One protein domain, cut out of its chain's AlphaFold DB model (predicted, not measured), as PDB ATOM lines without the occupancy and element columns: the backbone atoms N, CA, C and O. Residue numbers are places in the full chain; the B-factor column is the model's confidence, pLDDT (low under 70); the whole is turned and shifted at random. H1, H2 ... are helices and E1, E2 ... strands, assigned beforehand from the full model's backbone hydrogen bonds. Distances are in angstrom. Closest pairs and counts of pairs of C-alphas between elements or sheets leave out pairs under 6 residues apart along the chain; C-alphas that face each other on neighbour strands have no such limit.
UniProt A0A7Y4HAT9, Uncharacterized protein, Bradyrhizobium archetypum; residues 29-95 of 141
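This is residues 29 to 95 of the 141 residues of an uncharacterized protein of Bradyrhizobium archetypum (UniProt A0A7Y4HAT9). A two-stranded hairpin, E1 and E2, and long loops make a small body, from which residues 82 to 95, mostly helix H2, stick out as an arm. The 67 printed residues run E1, E2, H1, H2, mixed in class, with under half in named elements. The sheet is antiparallel; the whole is loose, radius of gyration of the C-alphas 14.7 A, spanning 43 by 23 by 21 A.

Early on, residues 31 to 32 pair, parallel, with residues 69 to 70. Next look at E1, residues 46 to 51, and E2, residues 54 to 59: an antiparallel hairpin at 149 degrees, with N 49 and O 56 2.9 A apart, within hydrogen-bond range. H1, residues 73 to 76, is apart from E1 and from H2, residues 81 to 93. H1 is too short for an O i to N i+4 pair; in H2 every such pair is within hydrogen-bond range.

Find C-alpha 46 at (-43.782, -8.277, -3.321); E1 runs 15.6 A, E2 16.2 A, H1 5.3 A. H2 runs 18.3 A to C-alpha 93 at (-38.454, -42.023, 7.700).

The farthest C-alphas, Ala 29 and Pro 95, are 46.6 A apart. The printed part has no cut; the link E2 to H1 is long. pLDDT is under 70 at residues 29, 40 to 41 and 73 to 95.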
ATOM      1  N   ALA A  29     -42.533   3.811   9.336       69.19
ATOM      2  CA  ALA A  29     -43.555   2.847   9.690       69.19
ATOM      3  C   ALA A  29     -42.979   1.451   9.447       69.19
ATOM      4  O   ALA A  29     -42.688   1.077   8.309       69.19
ATOM      5  N   LYS A  30     -42.776   0.698  10.528       76.38
ATOM      6  CA  LYS A  30     -42.331  -0.685  10.430       76.38
ATOM      7  C   LYS A  30     -43.400  -1.481   9.702       76.38
ATOM      8  O   LYS A  30     -44.560  -1.511  10.111       76.38
ATOM      9  N   GLN A  31     -43.002  -2.114   8.614       83.50
ATOM     10  CA  GLN A  31     -43.900  -2.928   7.830       83.50
ATOM     11  C   GLN A  31     -43.976  -4.327   8.434       83.50
ATOM     12  O   GLN A  31     -42.965  -4.920   8.817       83.50
ATOM     13  N   GLN A  32     -45.190  -4.861   8.516       85.69
ATOM     14  CA  GLN A  32     -45.404  -6.193   9.056       85.69
ATOM     15  C   GLN A  32     -44.991  -7.265   8.048       85.69
ATOM     16  O   GLN A  32     -45.314  -7.199   6.860       85.69
ATOM     17  N   CYS A  33     -44.288  -8.272   8.551       86.88
ATOM     18  CA  CYS A  33     -43.957  -9.473   7.805       86.88
ATOM     19  C   CYS A  33     -45.179 -10.374   7.642       86.88
ATOM     20  O   CYS A  33     -45.819 -10.748   8.626       86.88
ATOM     21  N   SER A  34     -45.437 -10.815   6.410       82.56
ATOM     22  CA  SER A  34     -46.355 -11.923   6.145       82.56
ATOM     23  C   SER A  34     -45.581 -13.233   5.990       82.56
ATOM     24  O   SER A  34     -44.542 -13.282   5.330       82.56
ATOM     25  N   ALA A  35     -46.088 -14.316   6.583       83.62
ATOM     26  CA  ALA A  35     -45.501 -15.650   6.434       83.62
ATOM     27  C   ALA A  35     -45.788 -16.269   5.053       83.62
ATOM     28  O   ALA A  35     -45.012 -17.091   4.564       83.62
ATOM     29  N   ALA A  36     -46.884 -15.856   4.412       82.81
ATOM     30  CA  ALA A  36     -47.292 -16.314   3.091       82.81
ATOM     31  C   ALA A  36     -47.296 -15.156   2.090       82.81
ATOM     32  O   ALA A  36     -47.569 -14.009   2.454       82.81
ATOM     33  N   MET A  37     -47.019 -15.473   0.825       80.62
ATOM     34  CA  MET A  37     -47.251 -14.547  -0.280       80.62
ATOM     35  C   MET A  37     -48.758 -14.255  -0.324       80.62
ATOM     36  O   MET A  37     -49.542 -15.198  -0.449       80.62
ATOM     37  N   PRO A  38     -49.188 -12.994  -0.193       78.81
ATOM     38  CA  PRO A  38     -50.604 -12.674  -0.264       78.81
ATOM     39  C   PRO A  38     -51.140 -12.946  -1.673       78.81
ATOM     40  O   PRO A  38     -50.562 -12.514  -2.669       78.81
ATOM     41  N   SER A  39     -52.262 -13.665  -1.746       71.19
ATOM     42  CA  SER A  39     -52.852 -14.150  -3.003       71.19
ATOM     43  C   SER A  39     -53.457 -13.054  -3.880       71.19
ATOM     44  O   SER A  39     -53.754 -13.312  -5.041       71.19
ATOM     45  N   ASN A  40     -53.653 -11.846  -3.344       67.56
ATOM     46  CA  ASN A  40     -54.173 -10.714  -4.099       67.56
ATOM     47  C   ASN A  40     -53.100  -9.622  -4.250       67.56
ATOM     48  O   ASN A  40     -53.007  -8.712  -3.415       67.56
ATOM     49  N   PRO A  41     -52.269  -9.695  -5.302       64.62
ATOM     50  CA  PRO A  41     -51.413  -8.588  -5.667       64.62
ATOM     51  C   PRO A  41     -52.304  -7.512  -6.293       64.62
ATOM     52  O   PRO A  41     -52.541  -7.523  -7.495       64.62
ATOM     53  N   ASN A  42     -52.789  -6.565  -5.486       72.62
ATOM     54  CA  ASN A  42     -53.537  -5.377  -5.929       72.62
ATOM     55  C   ASN A  42     -52.660  -4.422  -6.787       72.62
ATOM     56  O   ASN A  42     -52.543  -3.239  -6.482       72.62
ATOM     57  N   GLY A  43     -51.928  -4.933  -7.784       70.12
ATOM     58  CA  GLY A  43     -50.866  -4.220  -8.508       70.12
ATOM     59  C   GLY A  43     -49.600  -3.968  -7.679       70.12
ATOM     60  O   GLY A  43     -48.715  -3.229  -8.102       70.12
ATOM     61  N   LYS A  44     -49.508  -4.566  -6.488       79.94
ATOM     62  CA  LYS A  44     -48.397  -4.388  -5.550       79.94
ATOM     63  C   LYS A  44     -47.312  -5.426  -5.807       79.94
ATOM     64  O   LYS A  44     -47.595  -6.620  -5.893       79.94
ATOM     65  N   TRP A  45     -46.069  -4.964  -5.909       79.75
ATOM     66  CA  TRP A  45     -44.895  -5.823  -6.049       79.75
ATOM     67  C   TRP A  45     -44.465  -6.333  -4.675       79.75
ATOM     68  O   TRP A  45     -44.391  -5.554  -3.724       79.75
ATOM     69  N   TRP A  46     -44.172  -7.628  -4.573       86.12
ATOM     70  CA  TRP A  46     -43.782  -8.277  -3.321       86.12
ATOM     71  C   TRP A  46     -42.343  -8.761  -3.394       86.12
ATOM     72  O   TRP A  46     -41.912  -9.345  -4.386       86.12
ATOM     73  N   SER A  47     -41.625  -8.554  -2.303       85.81
ATOM     74  CA  SER A  47     -40.282  -9.062  -2.080       85.81
ATOM     75  C   SER A  47     -40.280  -9.933  -0.825       85.81
ATOM     76  O   SER A  47     -41.150  -9.813   0.038       85.81
ATOM     77  N   TYR A  48     -39.295 -10.819  -0.696       88.38
ATOM     78  CA  TYR A  48     -39.123 -11.610   0.521       88.38
ATOM     79  C   TYR A  48     -37.706 -11.491   1.073       88.38
ATOM     80  O   TYR A  48     -36.750 -11.234   0.338       88.38
ATOM     81  N   ARG A  49     -37.563 -11.682   2.388       84.19
ATOM     82  CA  ARG A  49     -36.277 -11.810   3.091       84.19
ATOM     83  C   ARG A  49     -36.364 -12.867   4.183       84.19
ATOM     84  O   ARG A  49     -37.428 -13.103   4.746       84.19
ATOM     85  N   LEU A  50     -35.233 -13.497   4.496       85.75
ATOM     86  CA  LEU A  50     -35.144 -14.395   5.645       85.75
ATOM     87  C   LEU A  50     -34.879 -13.598   6.927       85.75
ATOM     88  O   LEU A  50     -33.818 -12.991   7.098       85.75
ATOM     89  N   ILE A  51     -35.849 -13.633   7.837       82.88
ATOM     90  CA  ILE A  51     -35.790 -13.019   9.165       82.88
ATOM     91  C   ILE A  51     -36.087 -14.127  10.177       82.88
ATOM     92  O   ILE A  51     -37.068 -14.851  10.029       82.88
ATOM     93  N   ASP A  52     -35.202 -14.322  11.153       80.38
ATOM     94  CA  ASP A  52     -35.323 -15.361  12.192       80.38
ATOM     95  C   ASP A  52     -35.528 -16.791  11.663       80.38
ATOM     96  O   ASP A  52     -36.199 -17.615  12.285       80.38
ATOM     97  N   GLY A  53     -34.964 -17.093  10.488       82.56
ATOM     98  CA  GLY A  53     -35.106 -18.395   9.825       82.56
ATOM     99  C   GLY A  53     -36.449 -18.607   9.119       82.56
ATOM    100  O   GLY A  53     -36.724 -19.712   8.659       82.56
ATOM    101  N   ARG A  54     -37.282 -17.565   9.006       83.88
ATOM    102  CA  ARG A  54     -38.594 -17.594   8.350       83.88
ATOM    103  C   ARG A  54     -38.613 -16.657   7.141       83.88
ATOM    104  O   ARG A  54     -37.958 -15.613   7.147       83.88
ATOM    105  N   LYS A  55     -39.344 -17.034   6.085       87.75
ATOM    106  CA  LYS A  55     -39.560 -16.174   4.909       87.75
ATOM    107  C   LYS A  55     -40.551 -15.074   5.287       87.75
ATOM    108  O   LYS A  55     -41.732 -15.351   5.442       87.75
ATOM    109  N   CYS A  56     -40.055 -13.854   5.445       88.12
ATOM    110  CA  CYS A  56     -40.867 -12.656   5.605       88.12
ATOM    111  C   CYS A  56     -41.161 -12.083   4.218       88.12
ATOM    112  O   CYS A  56     -40.242 -11.625   3.534       88.12
ATOM    113  N   TRP A  57     -42.426 -12.126   3.813       88.94
ATOM    114  CA  TRP A  57     -42.941 -11.421   2.646       88.94
ATOM    115  C   TRP A  57     -43.302  -9.991   3.024       88.94
ATOM    116  O   TRP A  57     -43.941  -9.754   4.050       88.94
ATOM    117  N   TYR A  58     -42.896  -9.051   2.180       88.50
ATOM    118  CA  TYR A  58     -43.153  -7.633   2.349       88.50
ATOM    119  C   TYR A  58     -43.407  -6.980   0.985       88.50
ATOM    120  O   TYR A  58     -42.830  -7.357  -0.033       88.50
ATOM    121  N   GLU A  59     -44.308  -6.010   0.955       88.00
ATOM    122  CA  GLU A  59     -44.557  -5.160  -0.202       88.00
ATOM    123  C   GLU A  59     -43.352  -4.246  -0.477       88.00
ATOM    124  O   GLU A  59     -42.749  -3.709   0.453       88.00
ATOM    125  N   GLY A  60     -43.030  -4.046  -1.756       85.25
ATOM    126  CA  GLY A  60     -42.075  -3.046  -2.217       85.25
ATOM    127  C   GLY A  60     -40.757  -3.606  -2.749       85.25
ATOM    128  O   GLY A  60     -40.633  -4.774  -3.132       85.25
ATOM    129  N   LYS A  61     -39.763  -2.712  -2.830       79.56
ATOM    130  CA  LYS A  61     -38.460  -2.982  -3.449       79.56
ATOM    131  C   LYS A  61     -37.653  -4.001  -2.636       79.56
ATOM    132  O   LYS A  61     -37.601  -3.890  -1.408       79.56
ATOM    133  N   PRO A  62     -36.935  -4.925  -3.294       78.81
ATOM    134  CA  PRO A  62     -36.005  -5.801  -2.601       78.81
ATOM    135  C   PRO A  62     -34.885  -4.946  -2.006       78.81
ATOM    136  O   PRO A  62     -34.294  -4.125  -2.701       78.81
ATOM    137  N   GLY A  63     -34.595  -5.098  -0.714       76.88
ATOM    138  CA  GLY A  63     -33.586  -4.232  -0.087       76.88
ATOM    139  C   GLY A  63     -33.857  -3.832   1.351       76.88
ATOM    140  O   GLY A  63     -32.904  -3.518   2.060       76.88
ATOM    141  N   LEU A  64     -35.119  -3.880   1.787       78.12
ATOM    142  CA  LEU A  64     -35.549  -3.358   3.085       78.12
ATOM    143  C   LEU A  64     -34.710  -3.904   4.250       78.12
ATOM    144  O   LEU A  64     -34.449  -5.111   4.354       78.12
ATOM    145  N   SER A  65     -34.238  -2.989   5.099       76.19
ATOM    146  CA  SER A  65     -33.437  -3.331   6.270       76.19
ATOM    147  C   SER A  65     -34.293  -4.127   7.259       76.19
ATOM    148  O   SER A  65     -35.501  -3.926   7.365       76.19
ATOM    149  N   LYS A  66     -33.674  -5.053   8.000       76.81
ATOM    150  CA  LYS A  66     -34.395  -5.865   8.993       76.81
ATOM    151  C   LYS A  66     -35.073  -5.013  10.074       76.81
ATOM    152  O   LYS A  66     -36.088  -5.429  10.599       76.81
ATOM    153  N   ALA A  67     -34.539  -3.826  10.373       75.19
ATOM    154  CA  ALA A  67     -35.111  -2.905  11.357       75.19
ATOM    155  C   ALA A  67     -36.479  -2.330  10.938       75.19
ATOM    156  O   ALA A  67     -37.238  -1.878  11.791       75.19
ATOM    157  N   LEU A  68     -36.787  -2.364   9.637       78.69
ATOM    158  CA  LEU A  68     -38.049  -1.892   9.064       78.69
ATOM    159  C   LEU A  68     -39.097  -2.997   8.923       78.69
ATOM    160  O   LEU A  68     -40.225  -2.711   8.533       78.69
ATOM    161  N   LEU A  69     -38.728  -4.247   9.210       83.50
ATOM    162  CA  LEU A  69     -39.577  -5.416   9.037       83.50
ATOM    163  C   LEU A  69     -39.779  -6.092  10.387       83.50
ATOM    164  O   LEU A  69     -38.832  -6.595  10.987       83.50
ATOM    165  N   GLU A  70     -41.021  -6.116  10.853       82.50
ATOM    166  CA  GLU A  70     -41.366  -6.693  12.148       82.50
ATOM    167  C   GLU A  70     -42.363  -7.836  11.968       82.50
ATOM    168  O   GLU A  70     -43.331  -7.739  11.207       82.50
ATOM    169  N   TRP A  71     -42.115  -8.954  12.648       82.12
ATOM    170  CA  TRP A  71     -43.103 -10.020  12.721       82.12
ATOM    171  C   TRP A  71     -44.253  -9.566  13.619       82.12
ATOM    172  O   TRP A  71     -43.988  -9.069  14.712       82.12
ATOM    173  N   PRO A  72     -45.521  -9.753  13.213       79.00
ATOM    174  CA  PRO A  72     -46.632  -9.530  14.126       79.00
ATOM    175  C   PRO A  72     -46.446 -10.414  15.365       79.00
ATOM    176  O   PRO A  72     -46.029 -11.568  15.253       79.00
ATOM    177  N   GLU A  73     -46.749  -9.879  16.546       67.25
ATOM    178  CA  GLU A  73     -46.432 -10.488  17.846       67.25
ATOM    179  C   GLU A  73     -46.967 -11.927  17.987       67.25
ATOM    180  O   GLU A  73     -46.276 -12.815  18.486       67.25
ATOM    181  N   ALA A  74     -48.132 -12.212  17.393       61.88
ATOM    182  CA  ALA A  74     -48.724 -13.551  17.327       61.88
ATOM    183  C   ALA A  74     -47.898 -14.569  16.508       61.88
ATOM    184  O   ALA A  74     -47.929 -15.768  16.780       61.88
ATOM    185  N   ALA A  75     -47.130 -14.111  15.517       57.50
ATOM    186  CA  ALA A  75     -46.263 -14.954  14.696       57.50
ATOM    187  C   ALA A  75     -44.884 -15.190  15.332       57.50
ATOM    188  O   ALA A  75     -44.099 -15.985  14.812       57.50
ATOM    189  N   SER A  76     -44.564 -14.553  16.465       56.41
ATOM    190  CA  SER A  76     -43.289 -14.755  17.167       56.41
ATOM    191  C   SER A  76     -43.132 -16.175  17.733       56.41
ATOM    192  O   SER A  76     -42.005 -16.606  17.975       56.41
ATOM    193  N   ALA A  77     -44.218 -16.955  17.826       52.16
ATOM    194  CA  ALA A  77     -44.191 -18.381  18.150       52.16
ATOM    195  C   ALA A  77     -43.328 -19.163  17.135       52.16
ATOM    196  O   ALA A  77     -43.783 -19.624  16.088       52.16
ATOM    197  N   GLN A  78     -42.030 -19.256  17.417       57.06
ATOM    198  CA  GLN A  78     -41.064 -19.973  16.600       57.06
ATOM    199  C   GLN A  78     -41.408 -21.467  16.579       57.06
ATOM    200  O   GLN A  78     -41.524 -22.079  17.646       57.06
ATOM    201  N   PRO A  79     -41.412 -22.129  15.409       52.75
ATOM    202  CA  PRO A  79     -41.093 -23.543  15.382       52.75
ATOM    203  C   PRO A  79     -39.625 -23.670  15.808       52.75
ATOM    204  O   PRO A  79     -38.700 -23.388  15.048       52.75
ATOM    205  N   SER A  80     -39.410 -24.033  17.072       47.31
ATOM    206  CA  SER A  80     -38.088 -24.329  17.631       47.31
ATOM    207  C   SER A  80     -37.327 -25.273  16.689       47.31
ATOM    208  O   SER A  80     -37.933 -26.195  16.151       47.31
ATOM    209  N   ARG A  81     -36.013 -25.074  16.474       54.34
ATOM    210  CA  ARG A  81     -35.190 -25.853  15.512       54.34
ATOM    211  C   ARG A  81     -35.372 -27.373  15.626       54.34
ATOM    212  O   ARG A  81     -35.263 -28.070  14.623       54.34
ATOM    213  N   LYS A  82     -35.721 -27.868  16.819       51.03
ATOM    214  CA  LYS A  82     -36.112 -29.263  17.069       51.03
ATOM    215  C   LYS A  82     -37.253 -29.753  16.166       51.03
ATOM    216  O   LYS A  82     -37.201 -30.882  15.703       51.03
ATOM    217  N   ASN A  83     -38.230 -28.905  15.843       51.62
ATOM    218  CA  ASN A  83     -39.340 -29.242  14.949       51.62
ATOM    219  C   ASN A  83     -38.915 -29.333  13.482       51.62
ATOM    220  O   ASN A  83     -39.460 -30.155  12.762       51.62
ATOM    221  N   ILE A  84     -37.929 -28.551  13.035       54.16
ATOM    222  CA  ILE A  84     -37.421 -28.649  11.656       54.16
ATOM    223  C   ILE A  84     -36.588 -29.923  11.498       54.16
ATOM    224  O   ILE A  84     -36.768 -30.648  10.528       54.16
ATOM    225  N   VAL A  85     -35.732 -30.241  12.474       54.53
ATOM    226  CA  VAL A  85     -34.961 -31.496  12.470       54.53
ATOM    227  C   VAL A  85     -35.894 -32.701  12.567       54.53
ATOM    228  O   VAL A  85     -35.707 -33.654  11.822       54.53
ATOM    229  N   ASN A  86     -36.942 -32.640  13.393       53.06
ATOM    230  CA  ASN A  86     -37.933 -33.711  13.476       53.06
ATOM    231  C   ASN A  86     -38.795 -33.812  12.216       53.06
ATOM    232  O   ASN A  86     -39.012 -34.920  11.762       53.06
ATOM    233  N   ALA A  87     -39.222 -32.710  11.594       52.94
ATOM    234  CA  ALA A  87     -39.976 -32.751  10.338       52.94
ATOM    235  C   ALA A  87     -39.124 -33.266   9.166       52.94
ATOM    236  O   ALA A  87     -39.612 -34.021   8.330       52.94
ATOM    237  N   VAL A  88     -37.835 -32.910   9.115       52.50
ATOM    238  CA  VAL A  88     -36.883 -33.452   8.133       52.50
ATOM    239  C   VAL A  88     -36.578 -34.925   8.424       52.50
ATOM    240  O   VAL A  88     -36.509 -35.718   7.490       52.50
ATOM    241  N   ALA A  89     -36.445 -35.320   9.693       50.03
ATOM    242  CA  ALA A  89     -36.224 -36.709  10.091       50.03
ATOM    243  C   ALA A  89     -37.463 -37.593   9.863       50.03
ATOM    244  O   ALA A  89     -37.315 -38.730   9.430       50.03
ATOM    245  N   GLU A  90     -38.667 -37.069  10.093       47.03
ATOM    246  CA  GLU A  90     -39.942 -37.737   9.815       47.03
ATOM    247  C   GLU A  90     -40.132 -37.901   8.303       47.03
ATOM    248  O   GLU A  90     -40.380 -39.005   7.824       47.03
ATOM    249  N   LYS A  91     -39.862 -36.843   7.522       41.34
ATOM    250  CA  LYS A  91     -39.904 -36.884   6.052       41.34
ATOM    251  C   LYS A  91     -38.869 -37.836   5.442       41.34
ATOM    252  O   LYS A  91     -39.074 -38.338   4.343       41.34
ATOM    253  N   ARG A  92     -37.770 -38.120   6.151       47.91
ATOM    254  CA  ARG A  92     -36.774 -39.131   5.753       47.91
ATOM    255  C   ARG A  92     -37.167 -40.554   6.162       47.91
ATOM    256  O   ARG A  92     -36.661 -41.498   5.566       47.91
ATOM    257  N   ARG A  93     -38.038 -40.716   7.167       51.06
ATOM    258  CA  ARG A  93     -38.454 -42.023   7.700       51.06
ATOM    259  C   ARG A  93     -39.581 -42.692   6.911       51.06
ATOM    260  O   ARG A  93     -39.754 -43.894   7.076       51.06
ATOM    261  N   ASN A  94     -40.278 -41.981   6.018       47.59
ATOM    262  CA  ASN A  94     -41.277 -42.591   5.137       47.59
ATOM    263  C   ASN A  94     -41.029 -42.281   3.642       47.59
ATOM    264  O   ASN A  94     -41.595 -41.333   3.095       47.59
ATOM    265  N   PRO A  95     -40.184 -43.073   2.952       45.19
ATOM    266  CA  PRO A  95     -39.879 -42.892   1.529       45.19
ATOM    267  C   PRO A  95     -41.055 -43.193   0.574       45.19
ATOM    268  O   PRO A  95     -40.909 -43.017  -0.636       45.19
TER     269      PRO A  95